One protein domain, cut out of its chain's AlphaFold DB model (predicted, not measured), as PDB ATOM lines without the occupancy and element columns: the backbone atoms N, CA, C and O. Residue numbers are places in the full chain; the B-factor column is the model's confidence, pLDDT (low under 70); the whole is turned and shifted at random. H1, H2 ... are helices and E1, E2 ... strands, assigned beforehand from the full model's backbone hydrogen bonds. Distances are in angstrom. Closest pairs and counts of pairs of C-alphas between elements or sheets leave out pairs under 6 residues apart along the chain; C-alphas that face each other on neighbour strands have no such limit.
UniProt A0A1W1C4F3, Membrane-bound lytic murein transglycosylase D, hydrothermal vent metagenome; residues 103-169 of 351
ATOM      1  N   GLU A 103     -39.746 -17.572 -57.147       81.12
ATOM      2  CA  GLU A 103     -39.187 -16.233 -57.361       81.12
ATOM      3  C   GLU A 103     -40.205 -15.113 -57.081       81.12
ATOM      4  O   GLU A 103     -39.879 -14.118 -56.431       81.12
ATOM      5  N   GLU A 104     -41.458 -15.273 -57.513       80.06
ATOM      6  CA  GLU A 104     -42.526 -14.296 -57.258       80.06
ATOM      7  C   GLU A 104     -42.889 -14.226 -55.770       80.06
ATOM      8  O   GLU A 104     -43.079 -13.133 -55.229       80.06
ATOM      9  N   LEU A 105     -42.914 -15.372 -55.082       80.25
ATOM     10  CA  LEU A 105     -43.150 -15.438 -53.636       80.25
ATOM     11  C   LEU A 105     -42.041 -14.731 -52.844       80.25
ATOM     12  O   LEU A 105     -42.333 -13.996 -51.897       80.25
ATOM     13  N   GLU A 106     -40.778 -14.875 -53.257       82.31
ATOM     14  CA  GLU A 106     -39.665 -14.131 -52.660       82.31
ATOM     15  C   GLU A 106     -39.803 -12.616 -52.854       82.31
ATOM     16  O   GLU A 106     -39.525 -11.837 -51.935       82.31
ATOM     17  N   VAL A 107     -40.231 -12.173 -54.039       81.31
ATOM     18  CA  VAL A 107     -40.451 -10.748 -54.319       81.31
ATOM     19  C   VAL A 107     -41.572 -10.192 -53.438       81.31
ATOM     20  O   VAL A 107     -41.392  -9.135 -52.826       81.31
ATOM     21  N   ILE A 108     -42.686 -10.915 -53.309       79.38
ATOM     22  CA  ILE A 108     -43.825 -10.532 -52.462       79.38
ATOM     23  C   ILE A 108     -43.406 -10.453 -50.986       79.38
ATOM     24  O   ILE A 108     -43.683  -9.454 -50.316       79.38
ATOM     25  N   ALA A 109     -42.653 -11.437 -50.486       79.44
ATOM     26  CA  ALA A 109     -42.136 -11.431 -49.116       79.44
ATOM     27  C   ALA A 109     -41.218 -10.223 -48.843       79.44
ATOM     28  O   ALA A 109     -41.345  -9.560 -47.810       79.44
ATOM     29  N   ARG A 110     -40.334  -9.873 -49.791       80.25
ATOM     30  CA  ARG A 110     -39.466  -8.683 -49.687       80.25
ATOM     31  C   ARG A 110     -40.271  -7.381 -49.683       80.25
ATOM     32  O   ARG A 110     -39.904  -6.450 -48.962       80.25
ATOM     33  N   ILE A 111     -41.355  -7.296 -50.459       80.19
ATOM     34  CA  ILE A 111     -42.248  -6.126 -50.481       80.19
ATOM     35  C   ILE A 111     -42.949  -5.972 -49.129       80.19
ATOM     36  O   ILE A 111     -42.822  -4.912 -48.517       80.19
ATOM     37  N   HIS A 112     -43.578  -7.026 -48.604       79.00
ATOM     38  CA  HIS A 112     -44.249  -6.975 -47.301       79.00
ATOM     39  C   HIS A 112     -43.289  -6.661 -46.149       79.00
ATOM     40  O   HIS A 112     -43.602  -5.847 -45.280       79.00
ATOM     41  N   GLN A 113     -42.081  -7.234 -46.160       77.94
ATOM     42  CA  GLN A 113     -41.065  -6.920 -45.156       77.94
ATOM     43  C   GLN A 113     -40.637  -5.446 -45.228       77.94
ATOM     44  O   GLN A 113     -40.465  -4.785 -44.202       77.94
ATOM     45  N   LYS A 114     -40.487  -4.898 -46.438       75.06
ATOM     46  CA  LYS A 114     -40.164  -3.484 -46.641       75.06
ATOM     47  C   LYS A 114     -41.303  -2.567 -46.196       75.06
ATOM     48  O   LYS A 114     -41.032  -1.530 -45.593       75.06
ATOM     49  N   GLU A 115     -42.553  -2.938 -46.459       78.00
ATOM     50  CA  GLU A 115     -43.743  -2.208 -46.008       78.00
ATOM     51  C   GLU A 115     -43.864  -2.205 -44.481       78.00
ATOM     52  O   GLU A 115     -44.081  -1.148 -43.887       78.00
ATOM     53  N   ALA A 116     -43.628  -3.348 -43.831       77.94
ATOM     54  CA  ALA A 116     -43.594  -3.455 -42.375       77.94
ATOM     55  C   ALA A 116     -42.508  -2.548 -41.768       77.94
ATOM     56  O   ALA A 116     -42.799  -1.728 -40.894       77.94
ATOM     57  N   ARG A 117     -41.280  -2.590 -42.309       77.94
ATOM     58  CA  ARG A 117     -40.179  -1.703 -41.885       77.94
ATOM     59  C   ARG A 117     -40.492  -0.224 -42.126       77.94
ATOM     60  O   ARG A 117     -40.156   0.616 -41.298       77.94
ATOM     61  N   ALA A 118     -41.146   0.117 -43.234       72.75
ATOM     62  CA  ALA A 118     -41.565   1.489 -43.526       72.75
ATOM     63  C   ALA A 118     -42.687   1.983 -42.591       72.75
ATOM     64  O   ALA A 118     -42.815   3.187 -42.361       72.75
ATOM     65  N   LYS A 119     -43.492   1.070 -42.036       80.38
ATOM     66  CA  LYS A 119     -44.491   1.380 -41.005       80.38
ATOM     67  C   LYS A 119     -43.831   1.637 -39.650       80.38
ATOM     68  O   LYS A 119     -44.302   2.494 -38.898       80.38
ATOM     69  N   GLU A 120     -42.738   0.946 -39.354       86.12
ATOM     70  CA  GLU A 120     -41.995   1.050 -38.096       86.12
ATOM     71  C   GLU A 120     -41.037   2.254 -38.064       86.12
ATOM     72  O   GLU A 120     -41.026   3.015 -37.094       86.12
ATOM     73  N   TYR A 121     -40.322   2.517 -39.158       91.38
ATOM     74  CA  TYR A 121     -39.266   3.526 -39.222       91.38
ATOM     75  C   TYR A 121     -39.623   4.734 -40.102       91.38
ATOM     76  O   TYR A 121     -40.364   4.626 -41.079       91.38
ATOM     77  N   PRO A 122     -39.092   5.929 -39.792       93.56
ATOM     78  CA  PRO A 122     -39.342   7.129 -40.576       93.56
ATOM     79  C   PRO A 122     -38.707   7.059 -41.972       93.56
ATOM     80  O   PRO A 122     -37.547   6.684 -42.148       93.56
ATOM     81  N   LEU A 123     -39.462   7.531 -42.966       93.62
ATOM     82  CA  LEU A 123     -39.001   7.679 -44.344       93.62
ATOM     83  C   LEU A 123     -38.426   9.080 -44.594       93.62
ATOM     84  O   LEU A 123     -39.043  10.107 -44.294       93.62
ATOM     85  N   TYR A 124     -37.253   9.130 -45.220       94.38
ATOM     86  CA  TYR A 124     -36.610  10.347 -45.698       94.38
ATOM     87  C   TYR A 124     -36.670  10.440 -47.219       94.38
ATOM     88  O   TYR A 124     -36.282   9.519 -47.931       94.38
ATOM     89  N   LYS A 125     -37.098  11.597 -47.730       94.75
ATOM     90  CA  LYS A 125     -37.109  11.893 -49.165       94.75
ATOM     91  C   LYS A 125     -35.836  12.634 -49.570       94.75
ATOM     92  O   LYS A 125     -35.647  13.785 -49.169       94.75
ATOM     93  N   VAL A 126     -35.015  11.989 -50.396       93.69
ATOM     94  CA  VAL A 126     -33.731  12.505 -50.891       93.69
ATOM     95  C   VAL A 126     -33.915  13.801 -51.682       93.69
ATOM     96  O   VAL A 126     -34.759  13.882 -52.582       93.69
ATOM     97  N   LYS A 127     -33.108  14.825 -51.376       92.44
ATOM     98  CA  LYS A 127     -33.120  16.129 -52.056       92.44
ATOM     99  C   LYS A 127     -31.821  16.364 -52.822       92.44
ATOM    100  O   LYS A 127     -30.815  15.684 -52.644       92.44
ATOM    101  N   LYS A 128     -31.836  17.379 -53.691       91.56
ATOM    102  CA  LYS A 128     -30.663  17.766 -54.483       91.56
ATOM    103  C   LYS A 128     -29.488  18.151 -53.580       91.56
ATOM    104  O   LYS A 128     -29.613  19.057 -52.756       91.56
ATOM    105  N   GLY A 129     -28.347  17.493 -53.792       87.88
ATOM    106  CA  GLY A 129     -27.122  17.705 -53.015       87.88
ATOM    107  C   GLY A 129     -27.113  17.006 -51.653       87.88
ATOM    108  O   GLY A 129     -26.379  17.426 -50.751       87.88
ATOM    109  N   ASP A 130     -27.957  15.992 -51.469       90.94
ATOM    110  CA  ASP A 130     -27.828  15.056 -50.360       90.94
ATOM    111  C   ASP A 130     -26.872  13.914 -50.708       90.94
ATOM    112  O   ASP A 130     -26.723  13.531 -51.864       90.94
ATOM    113  N   SER A 131     -26.211  13.399 -49.677       92.19
ATOM    114  CA  SER A 131     -25.403  12.184 -49.714       92.19
ATOM    115  C   SER A 131     -25.739  11.352 -48.483       92.19
ATOM    116  O   SER A 131     -26.174  11.906 -47.468       92.19
ATOM    117  N   ILE A 132     -25.515  10.042 -48.548       92.50
ATOM    118  CA  ILE A 132     -25.818   9.130 -47.438       92.50
ATOM    119  C   ILE A 132     -25.067   9.560 -46.173       92.50
ATOM    120  O   ILE A 132     -25.695   9.775 -45.143       92.50
ATOM    121  N   TYR A 133     -23.772   9.870 -46.279       93.38
ATOM    122  CA  TYR A 133     -22.970  10.407 -45.172       93.38
ATOM    123  C   TYR A 133     -23.544  11.687 -44.550       93.38
ATOM    124  O   TYR A 133     -23.521  11.878 -43.334       93.38
ATOM    125  N   LYS A 134     -24.071  12.601 -45.374       93.44
ATOM    126  CA  LYS A 134     -24.663  13.850 -44.884       93.44
ATOM    127  C   LYS A 134     -25.978  13.582 -44.157       93.44
ATOM    128  O   LYS A 134     -26.225  14.214 -43.134       93.44
ATOM    129  N   ILE A 135     -26.801  12.671 -44.674       94.12
ATOM    130  CA  ILE A 135     -28.062  12.256 -44.052       94.12
ATOM    131  C   ILE A 135     -27.770  11.554 -42.719       94.12
ATOM    132  O   ILE A 135     -28.293  11.979 -41.691       94.12
ATOM    133  N   ALA A 136     -26.855  10.587 -42.717       95.12
ATOM    134  CA  ALA A 136     -26.367   9.875 -41.540       95.12
ATOM    135  C   ALA A 136     -25.921  10.843 -40.434       95.12
ATOM    136  O   ALA A 136     -26.429  10.815 -39.317       95.12
ATOM    137  N   LYS A 137     -25.095  11.836 -40.787       95.31
ATOM    138  CA  LYS A 137     -24.641  12.884 -39.862       95.31
ATOM    139  C   LYS A 137     -25.761  13.773 -39.312       95.31
ATOM    140  O   LYS A 137     -25.648  14.278 -38.197       95.31
ATOM    141  N   ILE A 138     -26.814  14.035 -40.089       94.31
ATOM    142  CA  ILE A 138     -27.967  14.828 -39.626       94.31
ATOM    143  C   ILE A 138     -28.747  14.061 -38.557       94.31
ATOM    144  O   ILE A 138     -29.204  14.671 -37.588       94.31
ATOM    145  N   TYR A 139     -28.889  12.751 -38.751       95.81
ATOM    146  CA  TYR A 139     -29.706  11.883 -37.910       95.81
ATOM    147  C   TYR A 139     -28.917  11.143 -36.820       95.81
ATOM    148  O   TYR A 139     -29.530  10.566 -35.928       95.81
ATOM    149  N   GLY A 140     -27.585  11.239 -36.828       93.94
ATOM    150  CA  GLY A 140     -26.713  10.647 -35.814       93.94
ATOM    151  C   GLY A 140     -26.616   9.125 -35.906       93.94
ATOM    152  O   GLY A 140     -26.535   8.479 -34.870       93.94
ATOM    153  N   ILE A 141     -26.662   8.581 -37.122       95.12
ATOM    154  CA  ILE A 141     -26.499   7.149 -37.427       95.12
ATOM    155  C   ILE A 141     -25.319   6.949 -38.375       95.12
ATOM    156  O   ILE A 141     -24.795   7.938 -38.904       95.12
ATOM    157  N   THR A 142     -24.890   5.705 -38.593       95.38
ATOM    158  CA  THR A 142     -23.820   5.427 -39.554       95.38
ATOM    159  C   THR A 142     -24.364   5.403 -40.985       95.38
ATOM    160  O   THR A 142     -25.571   5.309 -41.225       95.38
ATOM    161  N   ALA A 143     -23.477   5.594 -41.964       93.44
ATOM    162  CA  ALA A 143     -23.863   5.481 -43.368       93.44
ATOM    163  C   ALA A 143     -24.202   4.029 -43.731       93.44
ATOM    164  O   ALA A 143     -25.123   3.814 -44.519       93.44
ATOM    165  N   ASP A 144     -23.498   3.079 -43.118       92.25
ATOM    166  CA  ASP A 144     -23.648   1.646 -43.353       92.25
ATOM    167  C   ASP A 144     -25.018   1.158 -42.870       92.25
ATOM    168  O   ASP A 144     -25.730   0.527 -43.648       92.25
ATOM    169  N   ASP A 145     -25.489   1.626 -41.703       92.50
ATOM    170  CA  ASP A 145     -26.859   1.358 -41.235       92.50
ATOM    171  C   ASP A 145     -27.903   1.781 -42.285       92.50
ATOM    172  O   ASP A 145     -28.843   1.058 -42.603       92.50
ATOM    173  N   ILE A 146     -27.751   2.964 -42.888       92.75
ATOM    174  CA  ILE A 146     -28.698   3.424 -43.915       92.75
ATOM    175  C   ILE A 146     -28.633   2.529 -45.158       92.75
ATOM    176  O   ILE A 146     -29.670   2.262 -45.770       92.75
ATOM    177  N   LEU A 147     -27.439   2.097 -45.561       91.56
ATOM    178  CA  LEU A 147     -27.237   1.267 -46.746       91.56
ATOM    179  C   LEU A 147     -27.857  -0.121 -46.572       91.56
ATOM    180  O   LEU A 147     -28.617  -0.550 -47.446       91.56
ATOM    181  N   GLU A 148     -27.595  -0.771 -45.439       90.44
ATOM    182  CA  GLU A 148     -28.100  -2.105 -45.105       90.44
ATOM    183  C   GLU A 148     -29.628  -2.122 -45.035       90.44
ATOM    184  O   GLU A 148     -30.284  -2.902 -45.733       90.44
ATOM    185  N   TRP A 149     -30.219  -1.184 -44.288       90.38
ATOM    186  CA  TRP A 149     -31.671  -1.106 -44.101       90.38
ATOM    187  C   TRP A 149     -32.448  -0.800 -45.385       90.38
ATOM    188  O   TRP A 149     -33.632  -1.128 -45.487       90.38
ATOM    189  N   ASN A 150     -31.795  -0.186 -46.376       90.00
ATOM    190  CA  ASN A 150     -32.395   0.148 -47.668       90.00
ATOM    191  C   ASN A 150     -31.937  -0.757 -48.816       90.00
ATOM    192  O   ASN A 150     -32.341  -0.525 -49.958       90.00
ATOM    193  N   SER A 151     -31.094  -1.754 -48.531       87.81
ATOM    194  CA  SER A 151     -30.499  -2.654 -49.524       87.81
ATOM    195  C   SER A 151     -29.824  -1.908 -50.688       87.81
ATOM    196  O   SER A 151     -29.910  -2.308 -51.852       87.81
ATOM    197  N   ILE A 152     -29.160  -0.786 -50.389       85.75
ATOM    198  CA  ILE A 152     -28.478   0.044 -51.388       85.75
ATOM    199  C   ILE A 152     -27.036  -0.447 -51.516       85.75
ATOM    200  O   ILE A 152     -26.215  -0.210 -50.639       85.75
ATOM    201  N   LYS A 153     -26.706  -1.098 -52.636       79.19
ATOM    202  CA  LYS A 153     -25.350  -1.622 -52.885       79.19
ATOM    203  C   LYS A 153     -24.344  -0.557 -53.336       79.19
ATOM    204  O   LYS A 153     -23.151  -0.709 -53.118       79.19
ATOM    205  N   ASN A 154     -24.805   0.514 -53.989       78.06
ATOM    206  CA  ASN A 154     -23.929   1.558 -54.521       78.06
ATOM    207  C   ASN A 154     -24.417   2.952 -54.106       78.06
ATOM    208  O   ASN A 154     -25.498   3.398 -54.498       78.06
ATOM    209  N   ILE A 155     -23.579   3.649 -53.339       75.62
ATOM    210  CA  ILE A 155     -23.830   4.984 -52.776       75.62
ATOM    211  C   ILE A 155     -24.072   6.027 -53.880       75.62
ATOM    212  O   ILE A 155     -24.860   6.958 -53.697       75.62
ATOM    213  N   SER A 156     -23.434   5.856 -55.040       75.69
ATOM    214  CA  SER A 156     -23.511   6.775 -56.183       75.69
ATOM    215  C   SER A 156     -24.848   6.704 -56.937       75.69
ATOM    216  O   SER A 156     -25.131   7.585 -57.745       75.69
ATOM    217  N   LEU A 157     -25.693   5.700 -56.666       73.12
ATOM    218  CA  LEU A 157     -26.995   5.499 -57.320       73.12
ATOM    219  C   LEU A 157     -28.170   6.191 -56.607       73.12
ATOM    220  O   LEU A 157     -29.326   5.949 -56.958       73.12
ATOM    221  N   LEU A 158     -27.911   7.046 -55.612       83.62
ATOM    222  CA  LEU A 158     -28.964   7.738 -54.867       83.62
ATOM    223  C   LEU A 158     -29.756   8.689 -55.786       83.62
ATOM    224  O   LEU A 158     -29.242   9.711 -56.247       83.62
ATOM    225  N   LYS A 159     -31.031   8.374 -56.039       86.25
ATOM    226  CA  LYS A 159     -31.886   9.156 -56.944       86.25
ATOM    227  C   LYS A 159     -32.579  10.301 -56.206       86.25
ATOM    228  O   LYS A 159     -32.983  10.188 -55.049       86.25
ATOM    229  N   LEU A 160     -32.774  11.422 -56.901       89.62
ATOM    230  CA  LEU A 160     -33.602  12.519 -56.394       89.62
ATOM    231  C   LEU A 160     -35.016  12.015 -56.091       89.62
ATOM    232  O   LEU A 160     -35.575  11.244 -56.864       89.62
ATOM    233  N   ASN A 161     -35.606  12.493 -54.994       90.25
ATOM    234  CA  ASN A 161     -36.935  12.108 -54.510       90.25
ATOM    235  C   ASN A 161     -37.096  10.643 -54.076       90.25
ATOM    236  O   ASN A 161     -38.196  10.286 -53.653       90.25
ATOM    237  N   GLN A 162     -36.036   9.835 -54.118       90.75
ATOM    238  CA  GLN A 162     -36.042   8.486 -53.566       90.75
ATOM    239  C   GLN A 162     -36.388   8.533 -52.075       90.75
ATOM    240  O   GLN A 162     -35.919   9.412 -51.346       90.75
ATOM    241  N   GLN A 163     -37.233   7.604 -51.637       91.94
ATOM    242  CA  GLN A 163     -37.527   7.403 -50.226       91.94
ATOM    243  C   GLN A 163     -36.562   6.367 -49.662       91.94
ATOM    244  O   GLN A 163     -36.385   5.304 -50.255       91.94
ATOM    245  N   ILE A 164     -35.937   6.704 -48.541       92.75
ATOM    246  CA  ILE A 164     -35.055   5.813 -47.793       92.75
ATOM    247  C   ILE A 164     -35.527   5.735 -46.343       92.75
ATOM    248  O   ILE A 164     -35.957   6.734 -45.766       92.75
ATOM    249  N   ILE A 165     -35.452   4.550 -45.767       93.69
ATOM    250  CA  ILE A 165     -35.703   4.269 -44.362       93.69
ATOM    251  C   ILE A 165     -34.534   4.808 -43.540       93.69
ATOM    252  O   ILE A 165     -33.373   4.610 -43.899       93.69
ATOM    253  N   ILE A 166     -34.838   5.497 -42.444       95.50
ATOM    254  CA  ILE A 166     -33.852   5.936 -41.456       95.50
ATOM    255  C   ILE A 166     -34.143   5.167 -40.160       95.50
ATOM    256  O   ILE A 166     -35.167   5.457 -39.540       95.50
ATOM    257  N   PRO A 167     -33.293   4.206 -39.748       93.62
ATOM    258  CA  PRO A 167     -33.574   3.286 -38.640       93.62
ATOM    259  C   PRO A 167     -33.399   3.956 -37.265       93.62
ATOM    260  O   PRO A 167     -32.488   3.648 -36.505       93.62
ATOM    261  N   ILE A 168     -34.247   4.940 -36.957       94.12
ATOM    262  CA  ILE A 168     -34.303   5.625 -35.659       94.12
ATOM    263  C   ILE A 168     -35.752   5.854 -35.228       94.12
ATOM    264  O   ILE A 168     -36.652   5.913 -36.066       94.12
ATOM    265  N   ASP A 169     -35.960   6.114 -33.938       93.12
ATOM    266  CA  ASP A 169     -37.281   6.444 -33.402       93.12
ATOM    267  C   ASP A 169     -37.926   7.629 -34.125       93.12
ATOM    268  O   ASP A 169     -37.308   8.684 -34.322       93.12
TER     269      ASP A 169
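Overview. This is residues 103 to 169 of the 351 residues of the protein "Membrane-bound lytic murein transglycosylase D" of hydrothermal vent metagenome (UniProt A0A1W1C4F3). A long helix, H1, leads into a small body and sticks out from it with residues 103 to 113. In the body, E2 of a short two-stranded ribbon, E1 and E2, is nearest the middle, with residues 114 to 120 of H1 near it and two short helices, H2 and H3, set crosswise to each other. The printed part has 67 residues, with three named helices and two named strands in the order H1, E1, H2, H3, E2; the sheet, E1 - E2, is antiparallel and the class is mostly helix. The whole is compact, with a radius of gyration of the C-alphas of 12.4 A, and spans 36 by 26 by 19 A.

Along the chain. H1, residues 103 to 120, begins with C-alpha 103 at (-39.187, -16.233, -57.361) and is 26.0 A long. E1 is residues 123 to 125, 6.7 A. H2, residues 132 to 139, measures 10.7 A, and H3, residues 143 to 149, 10.2 A. E2, residues 163 to 165, measures 6.9 A and ends with C-alpha 165 at (-35.703, 4.269, -44.362).

Arrangement. E1 and E2 are antiparallel neighbours at 146 degrees; N 124 and O 164 are within hydrogen-bond range at 2.8 A. The closest C-alphas of H1 and E2, those of Ala 118 and Ile 165, are 6.5 A apart. Those of H3 and E2, Trp 149 and Ile 165, are 6.7 A apart. H2 and H3 touch, about perpendicular at 88 degrees, with the C-alphas of Tyr 133 and Ala 143 closest at 5.3 A. H1 is apart from H2 and H3. In H1, H2 and H3 every O i to N i+4 pair is within hydrogen-bond range.

Size, cuts and confidence. The C-alphas farthest apart, of Glu 103 and Ile 138, are 37.5 A apart. The link from H3 to E2, 13 residues, is long. The printed part has no cut, and no printed residue is under 70 in pLDDT.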